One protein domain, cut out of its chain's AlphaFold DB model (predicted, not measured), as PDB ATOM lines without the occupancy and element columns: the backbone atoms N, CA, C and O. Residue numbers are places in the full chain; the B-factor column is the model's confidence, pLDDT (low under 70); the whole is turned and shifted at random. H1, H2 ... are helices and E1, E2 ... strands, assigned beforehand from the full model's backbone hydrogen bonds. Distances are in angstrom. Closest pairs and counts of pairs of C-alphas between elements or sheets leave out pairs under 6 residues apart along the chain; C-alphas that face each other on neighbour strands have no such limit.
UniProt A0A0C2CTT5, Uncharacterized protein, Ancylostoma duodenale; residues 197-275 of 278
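What this domain is: This is residues 197 to 275 of the 278 residues of an uncharacterized protein of Ancylostoma duodenale (UniProt A0A0C2CTT5). Picture an extended chain of three parts: a long helix, H1, whose residues 197 to 209 stick out at one end; a small knot in the middle, where H2 packs on the strand hairpin E1 E2; and, at the other end, a separate hairpin of E3 and E4 with a long loop. The loop, residues 257 to 271, folds back on itself. The printed part has 79 residues, with two named helices and then four named strands, in the order H1 H2 E1 E2 E3 E4; the class is mixed, helices and strands, and the two sheets, E1 - E2 and E3 - E4, are antiparallel. The whole is extended, with a radius of gyration of the C-alphas of 18.6 A and spans of 63 by 28 by 24 A.

How they stand to each other: Begin with H1, residues 197 to 219, and go on to H2, residues 221 to 229. They form a helical hairpin and run opposite ways at a shallow tilt of 33 degrees, only just short of steep. H1 touches H2 with residues 213 to 217 alone; the closest C-alphas are those of Ser 217 and Ala 224, 5.0 A apart. In both helices every O i to N i+4 pair is within hydrogen-bond range. Next come E1, residues 234 to 239, and E2, residues 242 to 247, an antiparallel hairpin at 155 degrees; look for N 235 and O 246, 2.9 A apart and within hydrogen-bond range. The closest C-alphas of H2 and E1 are those of Thr 222 and Ala 236, 4.4 A apart. Farther on, E3, residues 253 to 256, and E4, residues 272 to 274, are an antiparallel hairpin at 168 degrees, with N 273 and O 255 at 2.8 A, within hydrogen-bond range. Both E3 and E4 are apart from H1, H2, E1 and E2.

Where its parts are: Find C-alpha 197 at (172.418, 137.573, 214.130); from there H1 runs 33.5 A to C-alpha 219 at (204.892, 145.468, 216.637). H2 spans 12.1 A from Pro 221 to Leu 229, E1 16.3 A from Val 234 to Ile 239, and E2 16.5 A from Glu 242 to Lys 247. E3 covers 6.7 A from Pro 253 to Val 256, and E4 covers 6.6 A from Ala 272 to Val 274, whose C-alpha is at (223.592, 143.553, 196.164).

The domain as a whole: The two C-alphas farthest apart are those of Arg 197 and Asn 263, 63.7 A. The printed part has no cut. The link from E3 to E4 is long, 15 residues, and in it residues 261 to 262 pair with residues 265 to 266, antiparallel; the other links are tight. The mean pLDDT of the printed part is 95.6, and no printed residue is under 70.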
ATOM      1  N   ARG A 197     171.425 138.286 213.311       90.88
ATOM      2  CA  ARG A 197     172.418 137.573 214.130       90.88
ATOM      3  C   ARG A 197     173.709 137.328 213.353       90.88
ATOM      4  O   ARG A 197     174.791 137.518 213.907       90.88
ATOM      5  N   GLN A 198     173.605 136.916 212.092       91.50
ATOM      6  CA  GLN A 198     174.763 136.662 211.240       91.50
ATOM      7  C   GLN A 198     175.565 137.942 210.991       91.50
ATOM      8  O   GLN A 198     176.780 137.944 211.186       91.50
ATOM      9  N   PHE A 199     174.885 139.035 210.652       91.81
ATOM     10  CA  PHE A 199     175.491 140.351 210.487       91.81
ATOM     11  C   PHE A 199     176.225 140.794 211.756       91.81
ATOM     12  O   PHE A 199     177.421 141.072 211.709       91.81
ATOM     13  N   ASN A 200     175.561 140.741 212.916       92.75
ATOM     14  CA  ASN A 200     176.184 141.101 214.191       92.75
ATOM     15  C   ASN A 200     177.439 140.264 214.481       92.75
ATOM     16  O   ASN A 200     178.454 140.803 214.921       92.75
ATOM     17  N   ASN A 201     177.406 138.958 214.199       94.88
ATOM     18  CA  ASN A 201     178.573 138.091 214.371       94.88
ATOM     19  C   ASN A 201     179.732 138.492 213.447       94.88
ATOM     20  O   ASN A 201     180.887 138.465 213.874       94.88
ATOM     21  N   ILE A 202     179.439 138.860 212.197       95.56
ATOM     22  CA  ILE A 202     180.441 139.348 211.244       95.56
ATOM     23  C   ILE A 202     181.039 140.666 211.746       95.56
ATOM     24  O   ILE A 202     182.262 140.778 211.815       95.56
ATOM     25  N   CYS A 203     180.211 141.620 212.178       96.25
ATOM     26  CA  CYS A 203     180.667 142.910 212.696       96.25
ATOM     27  C   CYS A 203     181.569 142.762 213.924       96.25
ATOM     28  O   CYS A 203     182.650 143.345 213.964       96.25
ATOM     29  N   VAL A 204     181.169 141.945 214.906       96.75
ATOM     30  CA  VAL A 204     181.969 141.717 216.121       96.75
ATOM     31  C   VAL A 204     183.310 141.069 215.777       96.75
ATOM     32  O   VAL A 204     184.351 141.493 216.277       96.75
ATOM     33  N   ARG A 205     183.320 140.072 214.883       96.56
ATOM     34  CA  ARG A 205     184.566 139.429 214.438       96.56
ATOM     35  C   ARG A 205     185.467 140.394 213.683       96.56
ATOM     36  O   ARG A 205     186.671 140.399 213.920       96.56
ATOM     37  N   HIS A 206     184.894 141.214 212.805       96.31
ATOM     38  CA  HIS A 206     185.641 142.213 212.057       96.31
ATOM     39  C   HIS A 206     186.267 143.250 212.994       96.31
ATOM     40  O   HIS A 206     187.463 143.505 212.903       96.31
ATOM     41  N   PHE A 207     185.502 143.766 213.957       96.94
ATOM     42  CA  PHE A 207     185.992 144.716 214.952       96.94
ATOM     43  C   PHE A 207     187.171 144.159 215.764       96.94
ATOM     44  O   PHE A 207     188.218 144.800 215.864       96.94
ATOM     45  N   LEU A 208     187.048 142.930 216.277       96.62
ATOM     46  CA  LEU A 208     188.148 142.261 216.982       96.62
ATOM     47  C   LEU A 208     189.354 142.013 216.061       96.62
ATOM     48  O   LEU A 208     190.501 142.107 216.498       96.62
ATOM     49  N   GLY A 209     189.110 141.724 214.781       95.81
ATOM     50  CA  GLY A 209     190.149 141.612 213.758       95.81
ATOM     51  C   GLY A 209     190.921 142.920 213.562       95.81
ATOM     52  O   GLY A 209     192.149 142.911 213.576       95.81
ATOM     53  N   VAL A 210     190.216 144.049 213.464       95.62
ATOM     54  CA  VAL A 210     190.820 145.385 213.336       95.62
ATOM     55  C   VAL A 210     191.655 145.736 214.566       95.62
ATOM     56  O   VAL A 210     192.774 146.216 214.420       95.62
ATOM     57  N   GLN A 211     191.177 145.435 215.778       96.31
ATOM     58  CA  GLN A 211     191.955 145.666 217.002       96.31
ATOM     59  C   GLN A 211     193.267 144.868 217.025       96.31
ATOM     60  O   GLN A 211     194.312 145.398 217.403       96.31
ATOM     61  N   ARG A 212     193.235 143.606 216.579       95.88
ATOM     62  CA  ARG A 212     194.443 142.775 216.461       95.88
ATOM     63  C   ARG A 212     195.408 143.322 215.415       95.88
ATOM     64  O   ARG A 212     196.603 143.383 215.684       95.88
ATOM     65  N   LEU A 213     194.906 143.757 214.259       95.56
ATOM     66  CA  LEU A 213     195.732 144.388 213.225       95.56
ATOM     67  C   LEU A 213     196.346 145.705 213.704       95.56
ATOM     68  O   LEU A 213     197.504 145.975 213.404       95.56
ATOM     69  N   TYR A 214     195.617 146.491 214.494       95.38
ATOM     70  CA  TYR A 214     196.151 147.706 215.098       95.38
ATOM     71  C   TYR A 214     197.301 147.399 216.066       95.38
ATOM     72  O   TYR A 214     198.372 147.991 215.950       95.38
ATOM     73  N   ALA A 215     197.124 146.426 216.967       96.25
ATOM     74  CA  ALA A 215     198.193 145.974 217.860       96.25
ATOM     75  C   ALA A 215     199.407 145.452 217.074       96.25
ATOM     76  O   ALA A 215     200.550 145.779 217.387       96.25
ATOM     77  N   LEU A 216     199.161 144.704 216.000       96.62
ATOM     78  CA  LEU A 216     200.210 144.188 215.136       96.62
ATOM     79  C   LEU A 216     200.947 145.288 214.377       96.62
ATOM     80  O   LEU A 216     202.160 145.217 214.265       96.62
ATOM     81  N   SER A 217     200.259 146.342 213.939       97.31
ATOM     82  CA  SER A 217     200.900 147.494 213.293       97.31
ATOM     83  C   SER A 217     201.893 148.221 214.207       97.31
ATOM     84  O   SER A 217     202.803 148.888 213.719       97.31
ATOM     85  N   ALA A 218     201.734 148.092 215.529       96.56
ATOM     86  CA  ALA A 218     202.679 148.628 216.500       96.56
ATOM     87  C   ALA A 218     203.924 147.741 216.670       96.56
ATOM     88  O   ALA A 218     204.994 148.277 216.937       96.56
ATOM     89  N   ALA A 219     203.788 146.420 216.515       97.19
ATOM     90  CA  ALA A 219     204.892 145.468 216.637       97.19
ATOM     91  C   ALA A 219     205.659 145.282 215.316       97.19
ATOM     92  O   ALA A 219     206.886 145.300 215.307       97.19
ATOM     93  N   ASP A 220     204.934 145.128 214.208       97.75
ATOM     94  CA  ASP A 220     205.466 144.995 212.855       97.75
ATOM     95  C   ASP A 220     204.582 145.781 211.863       97.75
ATOM     96  O   ASP A 220     203.591 145.263 211.325       97.75
ATOM     97  N   PRO A 221     204.919 147.058 211.604       97.94
ATOM     98  CA  PRO A 221     204.160 147.892 210.680       97.94
ATOM     99  C   PRO A 221     204.200 147.362 209.244       97.94
ATOM    100  O   PRO A 221     203.205 147.466 208.523       97.94
ATOM    101  N   THR A 222     205.317 146.760 208.825       98.06
ATOM    102  CA  THR A 222     205.472 146.227 207.468       98.06
ATOM    103  C   THR A 222     204.560 145.027 207.255       98.06
ATOM    104  O   THR A 222     203.855 144.961 206.248       98.06
ATOM    105  N   TRP A 223     204.508 144.100 208.207       97.56
ATOM    106  CA  TRP A 223     203.610 142.954 208.123       97.56
ATOM    107  C   TRP A 223     202.142 143.383 208.130       97.56
ATOM    108  O   TRP A 223     201.358 142.908 207.305       97.56
ATOM    109  N   ALA A 224     201.770 144.328 208.999       97.50
ATOM    110  CA  ALA A 224     200.415 144.871 209.029       97.50
ATOM    111  C   ALA A 224     200.022 145.496 207.679       97.50
ATOM    112  O   ALA A 224     198.945 145.197 207.162       97.50
ATOM    113  N   ALA A 225     200.909 146.288 207.063       97.56
ATOM    114  CA  ALA A 225     200.679 146.854 205.734       97.56
ATOM    115  C   ALA A 225     200.469 145.766 204.672       97.56
ATOM    116  O   ALA A 225     199.552 145.869 203.857       97.56
ATOM    117  N   ARG A 226     201.271 144.696 204.701       97.62
ATOM    118  CA  ARG A 226     201.150 143.577 203.753       97.62
ATOM    119  C   ARG A 226     199.811 142.858 203.864       97.62
ATOM    120  O   ARG A 226     199.210 142.536 202.843       97.62
ATOM    121  N   VAL A 227     199.313 142.646 205.084       96.19
ATOM    122  CA  VAL A 227     198.000 142.022 205.300       96.19
ATOM    123  C   VAL A 227     196.849 142.943 204.918       96.19
ATOM    124  O   VAL A 227     195.894 142.480 204.301       96.19
ATOM    125  N   LEU A 228     196.945 144.239 205.223       95.50
ATOM    126  CA  LEU A 228     195.919 145.217 204.852       95.50
ATOM    127  C   LEU A 228     195.810 145.400 203.332       95.50
ATOM    128  O   LEU A 228     194.706 145.521 202.809       95.50
ATOM    129  N   LEU A 229     196.943 145.413 202.627       96.06
ATOM    130  CA  LEU A 229     197.000 145.662 201.184       96.06
ATOM    131  C   LEU A 229     196.947 144.383 200.337       96.06
ATOM    132  O   LEU A 229     196.802 144.469 199.120       96.06
ATOM    133  N   GLY A 230     197.098 143.205 200.949       96.56
ATOM    134  CA  GLY A 230     197.132 141.923 200.241       96.56
ATOM    135  C   GLY A 230     198.333 141.766 199.301       96.56
ATOM    136  O   GLY A 230     198.232 141.086 198.282       96.56
ATOM    137  N   ARG A 231     199.463 142.417 199.605       96.19
ATOM    138  CA  ARG A 231     200.679 142.432 198.771       96.19
ATOM    139  C   ARG A 231     201.934 142.285 199.620       96.19
ATOM    140  O   ARG A 231     201.922 142.617 200.797       96.19
ATOM    141  N   THR A 232     203.028 141.818 199.021       96.75
ATOM    142  CA  THR A 232     204.315 141.594 199.709       96.75
ATOM    143  C   THR A 232     205.395 142.616 199.349       96.75
ATOM    144  O   THR A 232     206.368 142.752 200.087       96.75
ATOM    145  N   ASP A 233     205.215 143.381 198.269       97.06
ATOM    146  CA  ASP A 233     206.156 144.380 197.746       97.06
ATOM    147  C   ASP A 233     206.001 145.757 198.407       97.06
ATOM    148  O   ASP A 233     206.111 146.797 197.759       97.06
ATOM    149  N   VAL A 234     205.738 145.769 199.711       97.94
ATOM    150  CA  VAL A 234     205.617 146.987 200.514       97.94
ATOM    151  C   VAL A 234     206.415 146.869 201.807       97.94
ATOM    152  O   VAL A 234     206.544 145.784 202.393       97.94
ATOM    153  N   ALA A 235     206.930 148.012 202.238       98.00
ATOM    154  CA  ALA A 235     207.480 148.258 203.557       98.00
ATOM    155  C   ALA A 235     206.644 149.351 204.219       98.00
ATOM    156  O   ALA A 235     206.034 150.180 203.544       98.00
ATOM    157  N   ALA A 236     206.586 149.346 205.542       98.12
ATOM    158  CA  ALA A 236     205.896 150.395 206.258       98.12
ATOM    159  C   ALA A 236     206.561 150.709 207.586       98.12
ATOM    160  O   ALA A 236     207.172 149.846 208.218       98.12
ATOM    161  N   ILE A 237     206.384 151.954 208.009       98.00
ATOM    162  CA  ILE A 237     206.795 152.462 209.312       98.00
ATOM    163  C   ILE A 237     205.590 153.091 210.000       98.00
ATOM    164  O   ILE A 237     204.687 153.612 209.345       98.00
ATOM    165  N   ARG A 238     205.570 153.042 211.331       97.06
ATOM    166  CA  ARG A 238     204.502 153.647 212.125       97.06
ATOM    167  C   ARG A 238     204.995 154.939 212.758       97.06
ATOM    168  O   ARG A 238     205.956 154.912 213.520       97.06
ATOM    169  N   ILE A 239     204.329 156.052 212.464       96.75
ATOM    170  CA  ILE A 239     204.664 157.377 213.001       96.75
ATOM    171  C   ILE A 239     203.378 158.027 213.501       96.75
ATOM    172  O   ILE A 239     202.386 158.063 212.784       96.75
ATOM    173  N   SER A 240     203.380 158.518 214.742       94.12
ATOM    174  CA  SER A 240     202.249 159.262 215.331       94.12
ATOM    175  C   SER A 240     200.889 158.549 215.252       94.12
ATOM    176  O   SER A 240     199.848 159.186 215.155       94.12
ATOM    177  N   GLY A 241     200.886 157.213 215.309       90.50
ATOM    178  CA  GLY A 241     199.666 156.406 215.207       90.50
ATOM    179  C   GLY A 241     199.225 156.083 213.777       90.50
ATOM    180  O   GLY A 241     198.316 155.273 213.610       90.50
ATOM    181  N   GLU A 242     199.905 156.623 212.770       94.19
ATOM    182  CA  GLU A 242     199.649 156.386 211.350       94.19
ATOM    183  C   GLU A 242     200.672 155.421 210.742       94.19
ATOM    184  O   GLU A 242     201.781 155.249 211.257       94.19
ATOM    185  N   LEU A 243     200.290 154.780 209.635       95.69
ATOM    186  CA  LEU A 243     201.118 153.821 208.909       95.69
ATOM    187  C   LEU A 243     201.590 154.449 207.592       95.69
ATOM    188  O   LEU A 243     200.799 154.628 206.668       95.69
ATOM    189  N   LEU A 244     202.877 154.772 207.496       97.75
ATOM    190  CA  LEU A 244     203.485 155.258 206.262       97.75
ATOM    191  C   LEU A 244     203.964 154.054 205.462       97.75
ATOM    192  O   LEU A 244     204.850 153.329 205.911       97.75
ATOM    193  N   VAL A 245     203.377 153.848 204.286       97.94
ATOM    194  CA  VAL A 245     203.655 152.693 203.428       97.94
ATOM    195  C   VAL A 245     204.445 153.133 202.201       97.94
ATOM    196  O   VAL A 245     204.074 154.085 201.518       97.94
ATOM    197  N   THR A 246     205.514 152.407 201.892       98.06
ATOM    198  CA  THR A 246     206.346 152.603 200.706       98.06
ATOM    199  C   THR A 246     206.434 151.312 199.900       98.06
ATOM    200  O   THR A 246     206.368 150.203 200.433       98.06
ATOM    201  N   LYS A 247     206.554 151.444 198.578       97.38
ATOM    202  CA  LYS A 247     206.700 150.297 197.680       97.38
ATOM    203  C   LYS A 247     208.152 149.823 197.667       97.38
ATOM    204  O   LYS A 247     209.062 150.626 197.476       97.38
ATOM    205  N   CYS A 248     208.357 148.518 197.796       96.19
ATOM    206  CA  CYS A 248     209.663 147.895 197.631       96.19
ATOM    207  C   CYS A 248     209.962 147.652 196.147       96.19
ATOM    208  O   CYS A 248     209.095 147.222 195.382       96.19
ATOM    209  N   ARG A 249     211.215 147.874 195.748       93.25
ATOM    210  CA  ARG A 249     211.741 147.404 194.462       93.25
ATOM    211  C   ARG A 249     212.298 145.995 194.638       93.25
ATOM    212  O   ARG A 249     212.894 145.685 195.667       93.25
ATOM    213  N   GLN A 250     212.105 145.148 193.633       92.00
ATOM    214  CA  GLN A 250     212.746 143.841 193.592       92.00
ATOM    215  C   GLN A 250     214.239 144.017 193.298       92.00
ATOM    216  O   GLN A 250     214.603 144.691 192.335       92.00
ATOM    217  N   VAL A 251     215.078 143.407 194.130       92.44
ATOM    218  CA  VAL A 251     216.536 143.388 193.977       92.44
ATOM    219  C   VAL A 251     217.008 141.940 193.937       92.44
ATOM    220  O   VAL A 251     216.465 141.092 194.648       92.44
ATOM    221  N   THR A 252     218.000 141.657 193.097       93.75
ATOM    222  CA  THR A 252     218.613 140.330 192.995       93.75
ATOM    223  C   THR A 252     219.993 140.399 193.644       93.75
ATOM    224  O   THR A 252     220.809 141.203 193.196       93.75
ATOM    225  N   PRO A 253     220.269 139.615 194.701       94.00
ATOM    226  CA  PRO A 253     221.589 139.606 195.316       94.00
ATOM    227  C   PRO A 253     222.602 138.945 194.380       94.00
ATOM    228  O   PRO A 253     222.298 137.926 193.756       94.00
ATOM    229  N   THR A 254     223.816 139.483 194.312       95.00
ATOM    230  CA  THR A 254     224.921 138.862 193.570       95.00
ATOM    231  C   THR A 254     225.535 137.704 194.318       95.00
ATOM    232  O   THR A 254     225.922 136.699 193.722       95.00
ATOM    233  N   HIS A 255     225.605 137.825 195.639       94.44
ATOM    234  CA  HIS A 255     226.129 136.777 196.488       94.44
ATOM    235  C   HIS A 255     225.355 136.714 197.797       94.44
ATOM    236  O   HIS A 255     225.148 137.728 198.456       94.44
ATOM    237  N   VAL A 256     224.950 135.509 198.190       95.44
ATOM    238  CA  VAL A 256     224.355 135.237 199.499       95.44
ATOM    239  C   VAL A 256     225.311 134.313 200.231       95.44
ATOM    240  O   VAL A 256     225.593 133.210 199.762       95.44
ATOM    241  N   TYR A 257     225.828 134.767 201.365       95.44
ATOM    242  CA  TYR A 257     226.753 133.965 202.152       95.44
ATOM    243  C   TYR A 257     225.994 132.865 202.886       95.44
ATOM    244  O   TYR A 257     224.933 133.102 203.448       95.44
ATOM    245  N   THR A 258     226.542 131.654 202.931       94.94
ATOM    246  CA  THR A 258     225.936 130.545 203.688       94.94
ATOM    247  C   THR A 258     226.279 130.593 205.175       94.94
ATOM    248  O   THR A 258     225.526 130.080 205.999       94.94
ATOM    249  N   ASN A 259     227.413 131.205 205.527       94.94
ATOM    250  CA  ASN A 259     227.862 131.355 206.903       94.94
ATOM    251  C   ASN A 259     227.499 132.749 207.436       94.94
ATOM    252  O   ASN A 259     227.680 133.757 206.758       94.94
ATOM    253  N   HIS A 260     227.030 132.793 208.681       95.38
ATOM    254  CA  HIS A 260     226.760 134.027 209.417       95.38
ATOM    255  C   HIS A 260     228.037 134.726 209.896       95.38
ATOM    256  O   HIS A 260     227.983 135.887 210.289       95.38
ATOM    257  N   THR A 261     229.181 134.038 209.872       95.50
ATOM    258  CA  THR A 261     230.480 134.603 210.240       95.50
ATOM    259  C   THR A 261     231.264 134.980 208.991       95.50
ATOM    260  O   THR A 261     231.650 134.109 208.213       95.50
ATOM    261  N   ILE A 262     231.541 136.274 208.820       94.88
ATOM    262  CA  ILE A 262     232.357 136.805 207.722       94.88
ATOM    263  C   ILE A 262     233.463 137.655 208.324       94.88
ATOM    264  O   ILE A 262     233.187 138.586 209.079       94.88
ATOM    265  N   ASN A 263     234.717 137.332 207.999       94.06
ATOM    266  CA  ASN A 263     235.896 138.061 208.478       94.06
ATOM    267  C   ASN A 263     235.909 138.245 210.012       94.06
ATOM    268  O   ASN A 263     236.258 139.306 210.519       94.06
ATOM    269  N   GLY A 264     235.462 137.228 210.756       95.12
ATOM    270  CA  GLY A 264     235.391 137.256 212.222       95.12
ATOM    271  C   GLY A 264     234.194 138.014 212.815       95.12
ATOM    272  O   GLY A 264     234.031 137.997 214.031       95.12
ATOM    273  N   THR A 265     233.330 138.629 211.999       96.00
ATOM    274  CA  THR A 265     232.080 139.259 212.460       96.00
ATOM    275  C   THR A 265     230.910 138.302 212.274       96.00
ATOM    276  O   THR A 265     230.697 137.796 211.172       96.00
ATOM    277  N   CYS A 266     230.150 138.052 213.343       96.69
ATOM    278  CA  CYS A 266     228.964 137.197 213.320       96.69
ATOM    279  C   CYS A 266     227.691 138.042 213.166       96.69
ATOM    280  O   CYS A 266     227.414 138.907 213.997       96.69
ATOM    281  N   TYR A 267     226.918 137.788 212.111       97.12
ATOM    282  CA  TYR A 267     225.667 138.480 211.802       97.12
ATOM    283  C   TYR A 267     224.452 137.664 212.252       97.12
ATOM    284  O   TYR A 267     224.377 136.457 212.029       97.12
ATOM    285  N   SER A 268     223.441 138.327 212.820       96.44
ATOM    286  CA  SER A 268     222.195 137.660 213.237       96.44
ATOM    287  C   SER A 268     221.371 137.129 212.061       96.44
ATOM    288  O   SER A 268     220.652 136.147 212.206       96.44
ATOM    289  N   LEU A 269     221.479 137.769 210.896       95.56
ATOM    290  CA  LEU A 269     220.802 137.377 209.661       95.56
ATOM    291  C   LEU A 269     221.832 137.022 208.595       95.56
ATOM    292  O   LEU A 269     222.966 137.493 208.646       95.56
ATOM    293  N   THR A 270     221.421 136.195 207.638       95.62
ATOM    294  CA  THR A 270     222.262 135.773 206.520       95.62
ATOM    295  C   THR A 270     222.628 136.988 205.663       95.62
ATOM    296  O   THR A 270     221.735 137.611 205.083       95.62
ATOM    297  N   PRO A 271     223.913 137.361 205.587       95.62
ATOM    298  CA  PRO A 271     224.324 138.534 204.833       95.62
ATOM    299  C   PRO A 271     224.299 138.250 203.325       95.62
ATOM    300  O   PRO A 271     224.566 137.135 202.866       95.62
ATOM    301  N   ALA A 272     223.993 139.287 202.550       94.69
ATOM    302  CA  ALA A 272     223.955 139.239 201.096       94.69
ATOM    303  C   ALA A 272     224.563 140.514 200.503       94.69
ATOM    304  O   ALA A 272     224.424 141.597 201.072       94.69
ATOM    305  N   ILE A 273     225.223 140.373 199.357       93.12
ATOM    306  CA  ILE A 273     225.742 141.471 198.540       93.12
ATOM    307  C   ILE A 273     224.723 141.760 197.443       93.12
ATOM    308  O   ILE A 273     224.190 140.842 196.816       93.12
ATOM    309  N   VAL A 274     224.456 143.043 197.227       93.12
ATOM    310  CA  VAL A 274     223.592 143.553 196.164       93.12
ATOM    311  C   VAL A 274     224.420 144.543 195.353       93.12
ATOM    312  O   VAL A 274     225.136 145.354 195.941       93.12
ATOM    313  N   ASP A 275     224.344 144.464 194.026       87.88
ATOM    314  CA  ASP A 275     225.027 145.424 193.159       87.88
ATOM    315  C   ASP A 275     224.378 146.807 193.254       87.88
ATOM    316  O   ASP A 275     223.160 146.938 193.395       87.88
TER     317      ASP A 275